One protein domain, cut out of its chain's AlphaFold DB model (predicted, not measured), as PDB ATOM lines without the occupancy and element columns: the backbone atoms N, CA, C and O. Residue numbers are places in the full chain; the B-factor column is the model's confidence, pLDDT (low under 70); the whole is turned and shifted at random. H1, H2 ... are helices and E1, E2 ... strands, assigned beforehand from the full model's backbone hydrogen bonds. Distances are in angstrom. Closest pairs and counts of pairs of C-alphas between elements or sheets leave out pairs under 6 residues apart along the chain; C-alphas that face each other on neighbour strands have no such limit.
ATOM      1  N   PRO A  21      32.108 -77.592 146.396       83.88
ATOM      2  CA  PRO A  21      32.582 -76.702 147.455       83.88
ATOM      3  C   PRO A  21      33.506 -75.605 146.922       83.88
ATOM      4  O   PRO A  21      34.301 -75.831 146.006       83.88
ATOM      5  N   ALA A  22      33.407 -74.416 147.507       82.38
ATOM      6  CA  ALA A  22      34.098 -73.228 147.033       82.38
ATOM      7  C   ALA A  22      34.702 -72.397 148.169       82.38
ATOM      8  O   ALA A  22      34.371 -72.556 149.342       82.38
ATOM      9  N   LYS A  23      35.563 -71.450 147.782       86.31
ATOM     10  CA  LYS A  23      35.957 -70.319 148.623       86.31
ATOM     11  C   LYS A  23      35.148 -69.091 148.216       86.31
ATOM     12  O   LYS A  23      34.979 -68.845 147.020       86.31
ATOM     13  N   LEU A  24      34.681 -68.338 149.208       87.75
ATOM     14  CA  LEU A  24      33.983 -67.076 148.988       87.75
ATOM     15  C   LEU A  24      34.945 -66.042 148.364       87.75
ATOM     16  O   LEU A  24      36.124 -66.025 148.738       87.75
ATOM     17  N   PRO A  25      34.471 -65.191 147.438       89.44
ATOM     18  CA  PRO A  25      35.216 -64.024 146.978       89.44
ATOM     19  C   PRO A  25      35.649 -63.103 148.130       89.44
ATOM     20  O   PRO A  25      35.127 -63.176 149.243       89.44
ATOM     21  N   ALA A  26      36.650 -62.261 147.865       88.62
ATOM     22  CA  ALA A  26      37.225 -61.363 148.863       88.62
ATOM     23  C   ALA A  26      36.187 -60.371 149.420       88.62
ATOM     24  O   ALA A  26      35.193 -60.056 148.767       88.62
ATOM     25  N   GLY A  27      36.414 -59.899 150.652       88.19
ATOM     26  CA  GLY A  27      35.451 -59.092 151.413       88.19
ATOM     27  C   GLY A  27      35.128 -57.713 150.824       88.19
ATOM     28  O   GLY A  27      34.184 -57.076 151.271       88.19
ATOM     29  N   ASP A  28      35.908 -57.262 149.845       91.62
ATOM     30  CA  ASP A  28      35.711 -56.035 149.066       91.62
ATOM     31  C   ASP A  28      34.747 -56.214 147.878       91.62
ATOM     32  O   ASP A  28      34.324 -55.229 147.274       91.62
ATOM     33  N   THR A  29      34.363 -57.450 147.551       94.50
ATOM     34  CA  THR A  29      33.321 -57.754 146.558       94.50
ATOM     35  C   THR A  29      31.922 -57.674 147.169       94.50
ATOM     36  O   THR A  29      31.758 -57.817 148.381       94.50
ATOM     37  N   GLU A  30      30.889 -57.518 146.331       94.75
ATOM     38  CA  GLU A  30      29.492 -57.468 146.793       94.75
ATOM     39  C   GLU A  30      29.145 -58.674 147.674       94.75
ATOM     40  O   GLU A  30      28.655 -58.507 148.791       94.75
ATOM     41  N   ILE A  31      29.445 -59.893 147.206       95.25
ATOM     42  CA  ILE A  31      29.153 -61.102 147.976       95.25
ATOM     43  C   ILE A  31      30.056 -61.256 149.204       95.25
ATOM     44  O   ILE A  31      29.583 -61.662 150.264       95.25
ATOM     45  N   GLY A  32      31.344 -60.920 149.097       93.00
ATOM     46  CA  GLY A  32      32.274 -61.043 150.216       93.00
ATOM     47  C   GLY A  32      31.951 -60.091 151.368       93.00
ATOM     48  O   GLY A  32      32.254 -60.412 152.517       93.00
ATOM     49  N   ALA A  33      31.303 -58.960 151.078       93.44
ATOM     50  CA  ALA A  33      30.847 -58.010 152.085       93.44
ATOM     51  C   ALA A  33      29.640 -58.524 152.889       93.44
ATOM     52  O   ALA A  33      29.535 -58.227 154.078       93.44
ATOM     53  N   VAL A  34      28.742 -59.300 152.267       92.44
ATOM     54  CA  VAL A  34      27.449 -59.680 152.872       92.44
ATOM     55  C   VAL A  34      27.368 -61.133 153.334       92.44
ATOM     56  O   VAL A  34      26.551 -61.443 154.192       92.44
ATOM     57  N   ALA A  35      28.200 -62.031 152.796       91.56
ATOM     58  CA  ALA A  35      28.053 -63.473 153.004       91.56
ATOM     59  C   ALA A  35      29.084 -64.098 153.965       91.56
ATOM     60  O   ALA A  35      29.350 -65.299 153.897       91.56
ATOM     61  N   ARG A  36      29.698 -63.293 154.845       84.75
ATOM     62  CA  ARG A  36      30.785 -63.750 155.734       84.75
ATOM     63  C   ARG A  36      30.340 -64.789 156.763       84.75
ATOM     64  O   ARG A  36      31.122 -65.689 157.056       84.75
ATOM     65  N   ASP A  37      29.106 -64.677 157.246       88.56
ATOM     66  CA  ASP A  37      28.534 -65.535 158.295       88.56
ATOM     67  C   ASP A  37      27.508 -66.543 157.747       88.56
ATOM     68  O   ASP A  37      26.685 -67.088 158.479       88.56
ATOM     69  N   CYS A  38      27.541 -66.783 156.436       93.69
ATOM     70  CA  CYS A  38      26.629 -67.695 155.757       93.69
ATOM     71  C   CYS A  38      27.206 -69.113 155.636       93.69
ATOM     72  O   CYS A  38      28.302 -69.414 156.115       93.69
ATOM     73  N   SER A  39      26.473 -70.005 154.966       93.75
ATOM     74  CA  SER A  39      26.947 -71.351 154.648       93.75
ATOM     75  C   SER A  39      28.267 -71.328 153.867       93.75
ATOM     76  O   SER A  39      28.625 -70.348 153.210       93.75
ATOM     77  N   ALA A  40      28.966 -72.465 153.824       92.12
ATOM     78  CA  ALA A  40      30.058 -72.629 152.869       92.12
ATOM     79  C   ALA A  40      29.530 -72.429 151.428       92.12
ATOM     80  O   ALA A  40      28.478 -72.987 151.087       92.12
ATOM     81  N   PRO A  41      30.217 -71.646 150.575       92.25
ATOM     82  CA  PRO A  41      29.745 -71.392 149.225       92.25
ATOM     83  C   PRO A  41      29.933 -72.623 148.336       92.25
ATOM     84  O   PRO A  41      30.821 -73.456 148.552       92.25
ATOM     85  N   ARG A  42      29.117 -72.707 147.285       93.56
ATOM     86  CA  ARG A  42      29.214 -73.739 146.247       93.56
ATOM     87  C   ARG A  42      29.228 -73.118 144.858       93.56
ATOM     88  O   ARG A  42      28.511 -72.153 144.620       93.56
ATOM     89  N   TYR A  43      29.996 -73.688 143.931       92.94
ATOM     90  CA  TYR A  43      30.041 -73.250 142.533       92.94
ATOM     91  C   TYR A  43      29.328 -74.218 141.593       92.94
ATOM     92  O   TYR A  43      29.526 -75.428 141.658       92.94
ATOM     93  N   CYS A  44      28.559 -73.650 140.667       91.56
ATOM     94  CA  CYS A  44      28.002 -74.300 139.490       91.56
ATOM     95  C   CYS A  44      28.469 -73.537 138.242       91.56
ATOM     96  O   CYS A  44      27.966 -72.455 137.926       91.56
ATOM     97  N   GLY A  45      29.478 -74.067 137.548       90.19
ATOM     98  CA  GLY A  45      30.120 -73.351 136.444       90.19
ATOM     99  C   GLY A  45      30.708 -72.010 136.904       90.19
ATOM    100  O   GLY A  45      31.618 -71.981 137.733       90.19
ATOM    101  N   LYS A  46      30.187 -70.903 136.357       92.06
ATOM    102  CA  LYS A  46      30.604 -69.526 136.693       92.06
ATOM    103  C   LYS A  46      29.766 -68.867 137.792       92.06
ATOM    104  O   LYS A  46      30.029 -67.720 138.141       92.06
ATOM    105  N   VAL A  47      28.764 -69.563 138.326       93.38
ATOM    106  CA  VAL A  47      27.854 -69.018 139.338       93.38
ATOM    107  C   VAL A  47      28.150 -69.648 140.689       93.38
ATOM    108  O   VAL A  47      28.242 -70.868 140.809       93.38
ATOM    109  N   GLY A  48      28.301 -68.815 141.709       94.38
ATOM    110  CA  GLY A  48      28.322 -69.197 143.110       94.38
ATOM    111  C   GLY A  48      26.950 -69.123 143.746       94.38
ATOM    112  O   GLY A  48      26.108 -68.326 143.341       94.38
ATOM    113  N   PHE A  49      26.753 -69.967 144.746       94.81
ATOM    114  CA  PHE A  49      25.607 -69.978 145.635       94.81
ATOM    115  C   PHE A  49      26.099 -69.984 147.074       94.81
ATOM    116  O   PHE A  49      27.033 -70.718 147.414       94.81
ATOM    117  N   VAL A  50      25.442 -69.201 147.917       95.19
ATOM    118  CA  VAL A  50      25.615 -69.237 149.365       95.19
ATOM    119  C   VAL A  50      24.261 -69.035 150.036       95.19
ATOM    120  O   VAL A  50      23.472 -68.189 149.614       95.19
ATOM    121  N   ASP A  51      23.991 -69.843 151.054       94.75
ATOM    122  CA  ASP A  51      22.761 -69.787 151.831       94.75
ATOM    123  C   ASP A  51      23.029 -69.072 153.155       94.75
ATOM    124  O   ASP A  51      23.896 -69.487 153.925       94.75
ATOM    125  N   CYS A  52      22.302 -67.991 153.416       95.19
ATOM    126  CA  CYS A  52      22.390 -67.216 154.648       95.19
ATOM    127  C   CYS A  52      21.152 -67.426 155.533       95.19
ATOM    128  O   CYS A  52      20.746 -66.519 156.256       95.19
ATOM    129  N   GLY A  53      20.549 -68.617 155.467       93.50
ATOM    130  CA  GLY A  53      19.429 -69.026 156.310       93.50
ATOM    131  C   GLY A  53      18.079 -68.976 155.604       93.50
ATOM    132  O   GLY A  53      17.092 -68.618 156.237       93.50
ATOM    133  N   ALA A  54      18.011 -69.328 154.319       91.44
ATOM    134  CA  ALA A  54      16.782 -69.295 153.525       91.44
ATOM    135  C   ALA A  54      15.627 -70.130 154.097       91.44
ATOM    136  O   ALA A  54      14.472 -69.793 153.847       91.44
ATOM    137  N   ASP A  55      15.923 -71.151 154.905       87.69
ATOM    138  CA  ASP A  55      14.920 -71.951 155.622       87.69
ATOM    139  C   ASP A  55      14.262 -71.212 156.811       87.69
ATOM    140  O   ASP A  55      13.235 -71.656 157.316       87.69
ATOM    141  N   TRP A  56      14.839 -70.088 157.256       88.62
ATOM    142  CA  TRP A  56      14.416 -69.289 158.419       88.62
ATOM    143  C   TRP A  56      14.162 -67.819 158.055       88.62
ATOM    144  O   TRP A  56      14.384 -66.928 158.872       88.62
ATOM    145  N   ASP A  57      13.772 -67.557 156.808       86.62
ATOM    146  CA  ASP A  57      13.570 -66.213 156.239       86.62
ATOM    147  C   ASP A  57      14.857 -65.389 156.021       86.62
ATOM    148  O   ASP A  57      14.814 -64.192 155.725       86.62
ATOM    149  N   GLY A  58      16.025 -66.026 156.084       90.94
ATOM    150  CA  GLY A  58      17.283 -65.437 155.640       90.94
ATOM    151  C   GLY A  58      17.389 -65.359 154.109       90.94
ATOM    152  O   GLY A  58      16.653 -66.024 153.374       90.94
ATOM    153  N   PRO A  59      18.300 -64.539 153.569       93.44
ATOM    154  CA  PRO A  59      18.546 -64.511 152.137       93.44
ATOM    155  C   PRO A  59      19.358 -65.732 151.678       93.44
ATOM    156  O   PRO A  59      20.140 -66.315 152.420       93.44
ATOM    157  N   ALA A  60      19.243 -66.062 150.399       94.62
ATOM    158  CA  ALA A  60      20.233 -66.848 149.673       94.62
ATOM    159  C   ALA A  60      20.765 -66.015 148.510       94.62
ATOM    160  O   ALA A  60      20.003 -65.316 147.840       94.62
ATOM    161  N   TYR A  61      22.062 -66.096 148.244       94.94
ATOM    162  CA  TYR A  61      22.702 -65.288 147.214       94.94
ATOM    163  C   TYR A  61      23.251 -66.156 146.096       94.94
ATOM    164  O   TYR A  61      23.931 -67.158 146.333       94.94
ATOM    165  N   TYR A  62      23.018 -65.703 144.869       94.75
ATOM    166  CA  TYR A  62      23.726 -66.168 143.688       94.75
ATOM    167  C   TYR A  62      24.672 -65.077 143.213       94.75
ATOM    168  O   TYR A  62      24.287 -63.908 143.174       94.75
ATOM    169  N   PHE A  63      25.892 -65.438 142.833       95.12
ATOM    170  CA  PHE A  63      26.928 -64.468 142.480       95.12
ATOM    171  C   PHE A  63      27.827 -64.966 141.352       95.12
ATOM    172  O   PHE A  63      27.921 -66.164 141.097       95.12
ATOM    173  N   GLU A  64      28.488 -64.054 140.650       94.88
ATOM    174  CA  GLU A  64      29.501 -64.404 139.661       94.88
ATOM    175  C   GLU A  64      30.800 -64.789 140.371       94.88
ATOM    176  O   GLU A  64      31.307 -64.057 141.219       94.88
ATOM    177  N   LYS A  65      31.348 -65.952 140.017       91.56
ATOM    178  CA  LYS A  65      32.528 -66.533 140.667       91.56
ATOM    179  C   LYS A  65      33.754 -65.616 140.631       91.56
ATOM    180  O   LYS A  65      34.474 -65.545 141.622       91.56
ATOM    181  N   ASP A  66      33.998 -64.966 139.497       91.06
ATOM    182  CA  ASP A  66      35.261 -64.263 139.250       91.06
ATOM    183  C   ASP A  66      35.257 -62.838 139.822       91.06
ATOM    184  O   ASP A  66      36.290 -62.357 140.278       91.06
ATOM    185  N   THR A  67      34.097 -62.174 139.837       95.00
ATOM    186  CA  THR A  67      33.964 -60.779 140.295       95.00
ATOM    187  C   THR A  67      33.330 -60.649 141.677       95.00
ATOM    188  O   THR A  67      33.434 -59.600 142.305       95.00
ATOM    189  N   GLY A  68      32.637 -61.685 142.155       94.81
ATOM    190  CA  GLY A  68      31.836 -61.619 143.377       94.81
ATOM    191  C   GLY A  68      30.585 -60.742 143.260       94.81
ATOM    192  O   GLY A  68      29.946 -60.472 144.276       94.81
ATOM    193  N   LYS A  69      30.215 -60.312 142.046       95.50
ATOM    194  CA  LYS A  69      28.988 -59.551 141.781       95.50
ATOM    195  C   LYS A  69      27.752 -60.400 142.056       95.50
ATOM    196  O   LYS A  69      27.656 -61.526 141.568       95.50
ATOM    197  N   ILE A  70      26.773 -59.857 142.774       93.94
ATOM    198  CA  ILE A  70      25.508 -60.536 143.045       93.94
ATOM    199  C   ILE A  70      24.674 -60.575 141.756       93.94
ATOM    200  O   ILE A  70      24.470 -59.578 141.058       93.94
ATOM    201  N   LEU A  71      24.204 -61.774 141.424       92.88
ATOM    202  CA  LEU A  71      23.339 -62.064 140.282       92.88
ATOM    203  C   LEU A  71      21.871 -62.191 140.698       92.88
ATOM    204  O   LEU A  71      20.991 -61.938 139.884       92.88
ATOM    205  N   GLY A  72      21.608 -62.582 141.946       91.12
ATOM    206  CA  GLY A  72      20.255 -62.722 142.475       91.12
ATOM    207  C   GLY A  72      20.241 -62.860 143.993       91.12
ATOM    208  O   GLY A  72      21.162 -63.434 144.582       91.12
ATOM    209  N   ARG A  73      19.186 -62.323 144.611       92.50
ATOM    210  CA  ARG A  73      18.876 -62.439 146.040       92.50
ATOM    211  C   ARG A  73      17.568 -63.197 146.178       92.50
ATOM    212  O   ARG A  73      16.561 -62.755 145.648       92.50
ATOM    213  N   CYS A  74      17.611 -64.326 146.864       92.44
ATOM    214  CA  CYS A  74      16.524 -65.289 146.980       92.44
ATOM    215  C   CYS A  74      16.237 -65.611 148.452       92.44
ATOM    216  O   CYS A  74      16.850 -65.026 149.344       92.44
ATOM    217  N   GLY A  75      15.326 -66.550 148.719       91.50
ATOM    218  CA  GLY A  75      14.949 -66.920 150.088       91.50
ATOM    219  C   GLY A  75      14.043 -65.863 150.718       91.50
ATOM    220  O   GLY A  75      13.212 -65.273 150.028       91.50
ATOM    221  N   GLY A  76      14.222 -65.589 152.008       90.62
ATOM    222  CA  GLY A  76      13.382 -64.641 152.740       90.62
ATOM    223  C   GLY A  76      13.487 -63.190 152.277       90.62
ATOM    224  O   GLY A  76      12.545 -62.430 152.481       90.62
ATOM    225  N   TYR A  77      14.538 -62.821 151.530       90.19
ATOM    226  CA  TYR A  77      14.581 -61.529 150.828       90.19
ATOM    227  C   TYR A  77      13.323 -61.305 149.974       90.19
ATOM    228  O   TYR A  77      12.760 -60.215 149.984       90.19
ATOM    229  N   CYS A  78      12.840 -62.348 149.297       91.56
ATOM    230  CA  CYS A  78      11.675 -62.283 148.414       91.56
ATOM    231  C   CYS A  78      10.360 -61.980 149.142       91.56
ATOM    232  O   CYS A  78       9.366 -61.672 148.492       91.56
ATOM    233  N   MET A  79      10.347 -62.107 150.469       89.62
ATOM    234  CA  MET A  79       9.193 -61.847 151.330       89.62
ATOM    235  C   MET A  79       9.269 -60.467 152.000       89.62
ATOM    236  O   MET A  79       8.409 -60.122 152.809       89.62
ATOM    237  N   GLY A  80      10.296 -59.676 151.676       87.62
ATOM    238  CA  GLY A  80      10.456 -58.321 152.182       87.62
ATOM    239  C   GLY A  80       9.395 -57.351 151.641       87.62
ATOM    240  O   GLY A  80       8.820 -57.580 150.574       87.62
ATOM    241  N   PRO A  81       9.136 -56.242 152.354       90.88
ATOM    242  CA  PRO A  81       8.215 -55.212 151.890       90.88
ATOM    243  C   PRO A  81       8.776 -54.459 150.676       90.88
ATOM    244  O   PRO A  81       9.991 -54.383 150.479       90.88
ATOM    245  N   VAL A  82       7.883 -53.837 149.903       91.06
ATOM    246  CA  VAL A  82       8.266 -52.892 148.845       91.06
ATOM    247  C   VAL A  82       8.977 -51.691 149.475       91.06
ATOM    248  O   VAL A  82       8.475 -51.088 150.426       91.06
ATOM    249  N   GLY A  83      10.157 -51.361 148.953       87.69
ATOM    250  CA  GLY A  83      10.974 -50.246 149.412       87.69
ATOM    251  C   GLY A  83      10.345 -48.878 149.110       87.69
ATOM    252  O   GLY A  83       9.483 -48.756 148.238       87.69
ATOM    253  N   PRO A  84      10.787 -47.809 149.797       87.25
ATOM    254  CA  PRO A  84      10.297 -46.446 149.563       87.25
ATOM    255  C   PRO A  84      10.642 -45.898 148.164       87.25
ATOM    256  O   PRO A  84      10.055 -44.916 147.723       87.25
ATOM    257  N   ASP A  85      11.585 -46.534 147.471       88.88
ATOM    258  CA  ASP A  85      11.988 -46.283 146.086       88.88
ATOM    259  C   ASP A  85      11.178 -47.099 145.056       88.88
ATOM    260  O   ASP A  85      11.406 -46.980 143.853       88.88
ATOM    261  N   GLY A  86      10.221 -47.918 145.510       86.00
ATOM    262  CA  GLY A  86       9.406 -48.789 144.665       86.00
ATOM    263  C   GLY A  86      10.078 -50.110 144.276       86.00
ATOM    264  O   GLY A  86       9.539 -50.824 143.423       86.00
ATOM    265  N   ALA A  87      11.229 -50.454 144.868       84.81
ATOM    266  CA  ALA A  87      11.833 -51.775 144.709       84.81
ATOM    267  C   ALA A  87      10.938 -52.845 145.357       84.81
ATOM    268  O   ALA A  87      10.584 -52.731 146.527       84.81
ATOM    269  N   ASP A  88      10.565 -53.879 144.602       90.25
ATOM    270  CA  ASP A  88       9.653 -54.940 145.041       90.25
ATOM    271  C   ASP A  88      10.410 -56.277 145.069       90.25
ATOM    272  O   ASP A  88      10.633 -56.872 144.006       90.25
ATOM    273  N   PRO A  89      10.799 -56.772 146.259       90.38
ATOM    274  CA  PRO A  89      11.567 -58.006 146.380       90.38
ATOM    275  C   PRO A  89      10.858 -59.234 145.803       90.38
ATOM    276  O   PRO A  89      11.519 -60.109 145.239       90.38
ATOM    277  N   ALA A  90       9.526 -59.304 145.890       90.00
ATOM    278  CA  ALA A  90       8.767 -60.426 145.351       90.00
ATOM    279  C   ALA A  90       8.834 -60.437 143.818       90.00
ATOM    280  O   ALA A  90       9.090 -61.481 143.205       90.00
ATOM    281  N   ARG A  91       8.677 -59.265 143.190       88.31
ATOM    282  CA  ARG A  91       8.816 -59.110 141.734       88.31
ATOM    283  C   ARG A  91      10.245 -59.380 141.265       88.31
ATOM    284  O   ARG A  91      10.437 -60.067 140.259       88.31
ATOM    285  N   ASP A  92      11.236 -58.874 141.988       86.75
ATOM    286  CA  ASP A  92      12.647 -59.070 141.658       86.75
ATOM    287  C   ASP A  92      13.009 -60.559 141.713       86.75
ATOM    288  O   ASP A  92      13.623 -61.101 140.787       86.75
ATOM    289  N   CYS A  93      12.554 -61.266 142.747       90.06
ATOM    290  CA  CYS A  93      12.782 -62.699 142.894       90.06
ATOM    291  C   CYS A  93      12.098 -63.542 141.819       90.06
ATOM    292  O   CYS A  93      12.695 -64.513 141.350       90.06
ATOM    293  N   ALA A  94      10.888 -63.174 141.382       86.44
ATOM    294  CA  ALA A  94      10.148 -63.921 140.361       86.44
ATOM    295  C   ALA A  94      10.934 -64.094 139.048       86.44
ATOM    296  O   ALA A  94      10.692 -65.038 138.296       86.44
ATOM    297  N   THR A  95      11.889 -63.201 138.777       83.69
ATOM    298  CA  THR A  95      12.713 -63.230 137.561       83.69
ATOM    299  C   THR A  95      14.178 -63.601 137.806       83.69
ATOM    300  O   THR A  95      14.888 -63.920 136.850       83.69
ATOM    301  N   SER A  96      14.640 -63.607 139.062       84.50
ATOM    302  CA  SER A  96      16.058 -63.790 139.411       84.50
ATOM    303  C   SER A  96      16.365 -65.025 140.269       84.50
ATOM    304  O   SER A  96      17.544 -65.298 140.514       84.50
ATOM    305  N   CYS A  97      15.353 -65.805 140.683       88.25
ATOM    306  CA  CYS A  97      15.516 -66.905 141.642       88.25
ATOM    307  C   CYS A  97      14.990 -68.280 141.175       88.25
ATOM    308  O   CYS A  97      13.778 -68.467 141.072       88.25
TER     309      CYS A  97
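What this domain is: This is residues 21 to 97 of the 106 residues of an uncharacterized protein of Caulobacter sp. 17J65-9 (UniProt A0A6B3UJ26). One twisted sheet of four strands, E1 to E4, makes a wall through the domain, with the small helix H1 over one face. Beside the strands, at the E4 end of the sheet, the short H2 and the longer H3 pack together, H3 toward the opposite face from H1. The printed part has 77 residues, with three named helices and four named strands in the order H1 E1 E2 E3 E4 H2 H3; the sheet runs E1 - E2 - E3 - E4, all antiparallel. The class is mixed, helices and strands, though under half of the residues, 37 of 77, are in named elements. The whole is compact, with a radius of gyration of the C-alphas of 12.3 A and spans of 33 by 24 by 22 A.

Where its parts are: Start at E3, residues 59 to 64: find C-alpha 59 at (18.546, -64.511, 152.137), from which the strand runs 16.6 A to C-alpha 64 at (29.501, -64.404, 139.661). E2 is residues 47 to 51, 13.5 A long, and E1 is residues 42 to 44, 6.9 A. E4, residues 70 to 75, is 14.2 A long. H1 is residues 30 to 34, 6.8 A, and H2 is residues 76 to 79, 5.2 A. H3, residues 89 to 96, runs 10.1 A and ends at C-alpha 96, (16.058, -63.790, 139.411).

How they stand to each other: The four strands form a meander, each the antiparallel neighbour of the one before, and the sheet is only just strongly twisted, its C-alphas up to 4.1 A off the best plane. In the hairpin E2 and E3, at 161 degrees, look for N 48 and O 63, 2.7 A apart. In the hairpin E3 and E4, at 159 degrees, N 60 and O 74 are 2.8 A apart. In the hairpin E1 and E2, at 147 degrees, N 44 and O 47 are 2.8 A apart. H1 is on the sheet, over E3, at a height over the sheet of 9.3 A; the closest C-alphas of H1 and E3 are those of Ile 31 and Phe 63, 6.8 A apart. H3 is on the sheet, on the opposite face from H1, but over none of the strands; its closest C-alpha to E4 is that of Ser 96, 5.3 A from that of Gly 72. H2 only grazes the sheet with residues 76 to 79, and it touches H3, the C-alphas of Cys 78 and Ala 90 being closest at 4.6 A. H1 is apart from H2 and from H3. Of the O i to N i+4 pairs, 0 of 1 in H1 and 3 of 4 in H3 are within hydrogen-bond range, H1 having 1 of 2 O i to N i+3 pairs within range, and H2 is too short for an i+4 pair.

The domain as a whole: The two C-alphas farthest apart are those of Pro 21 and Pro 84, 37.6 A. The printed part has no cut, and none of its links between named elements is long. The mean pLDDT of the printed part is 90.9, and no printed residue is under 70.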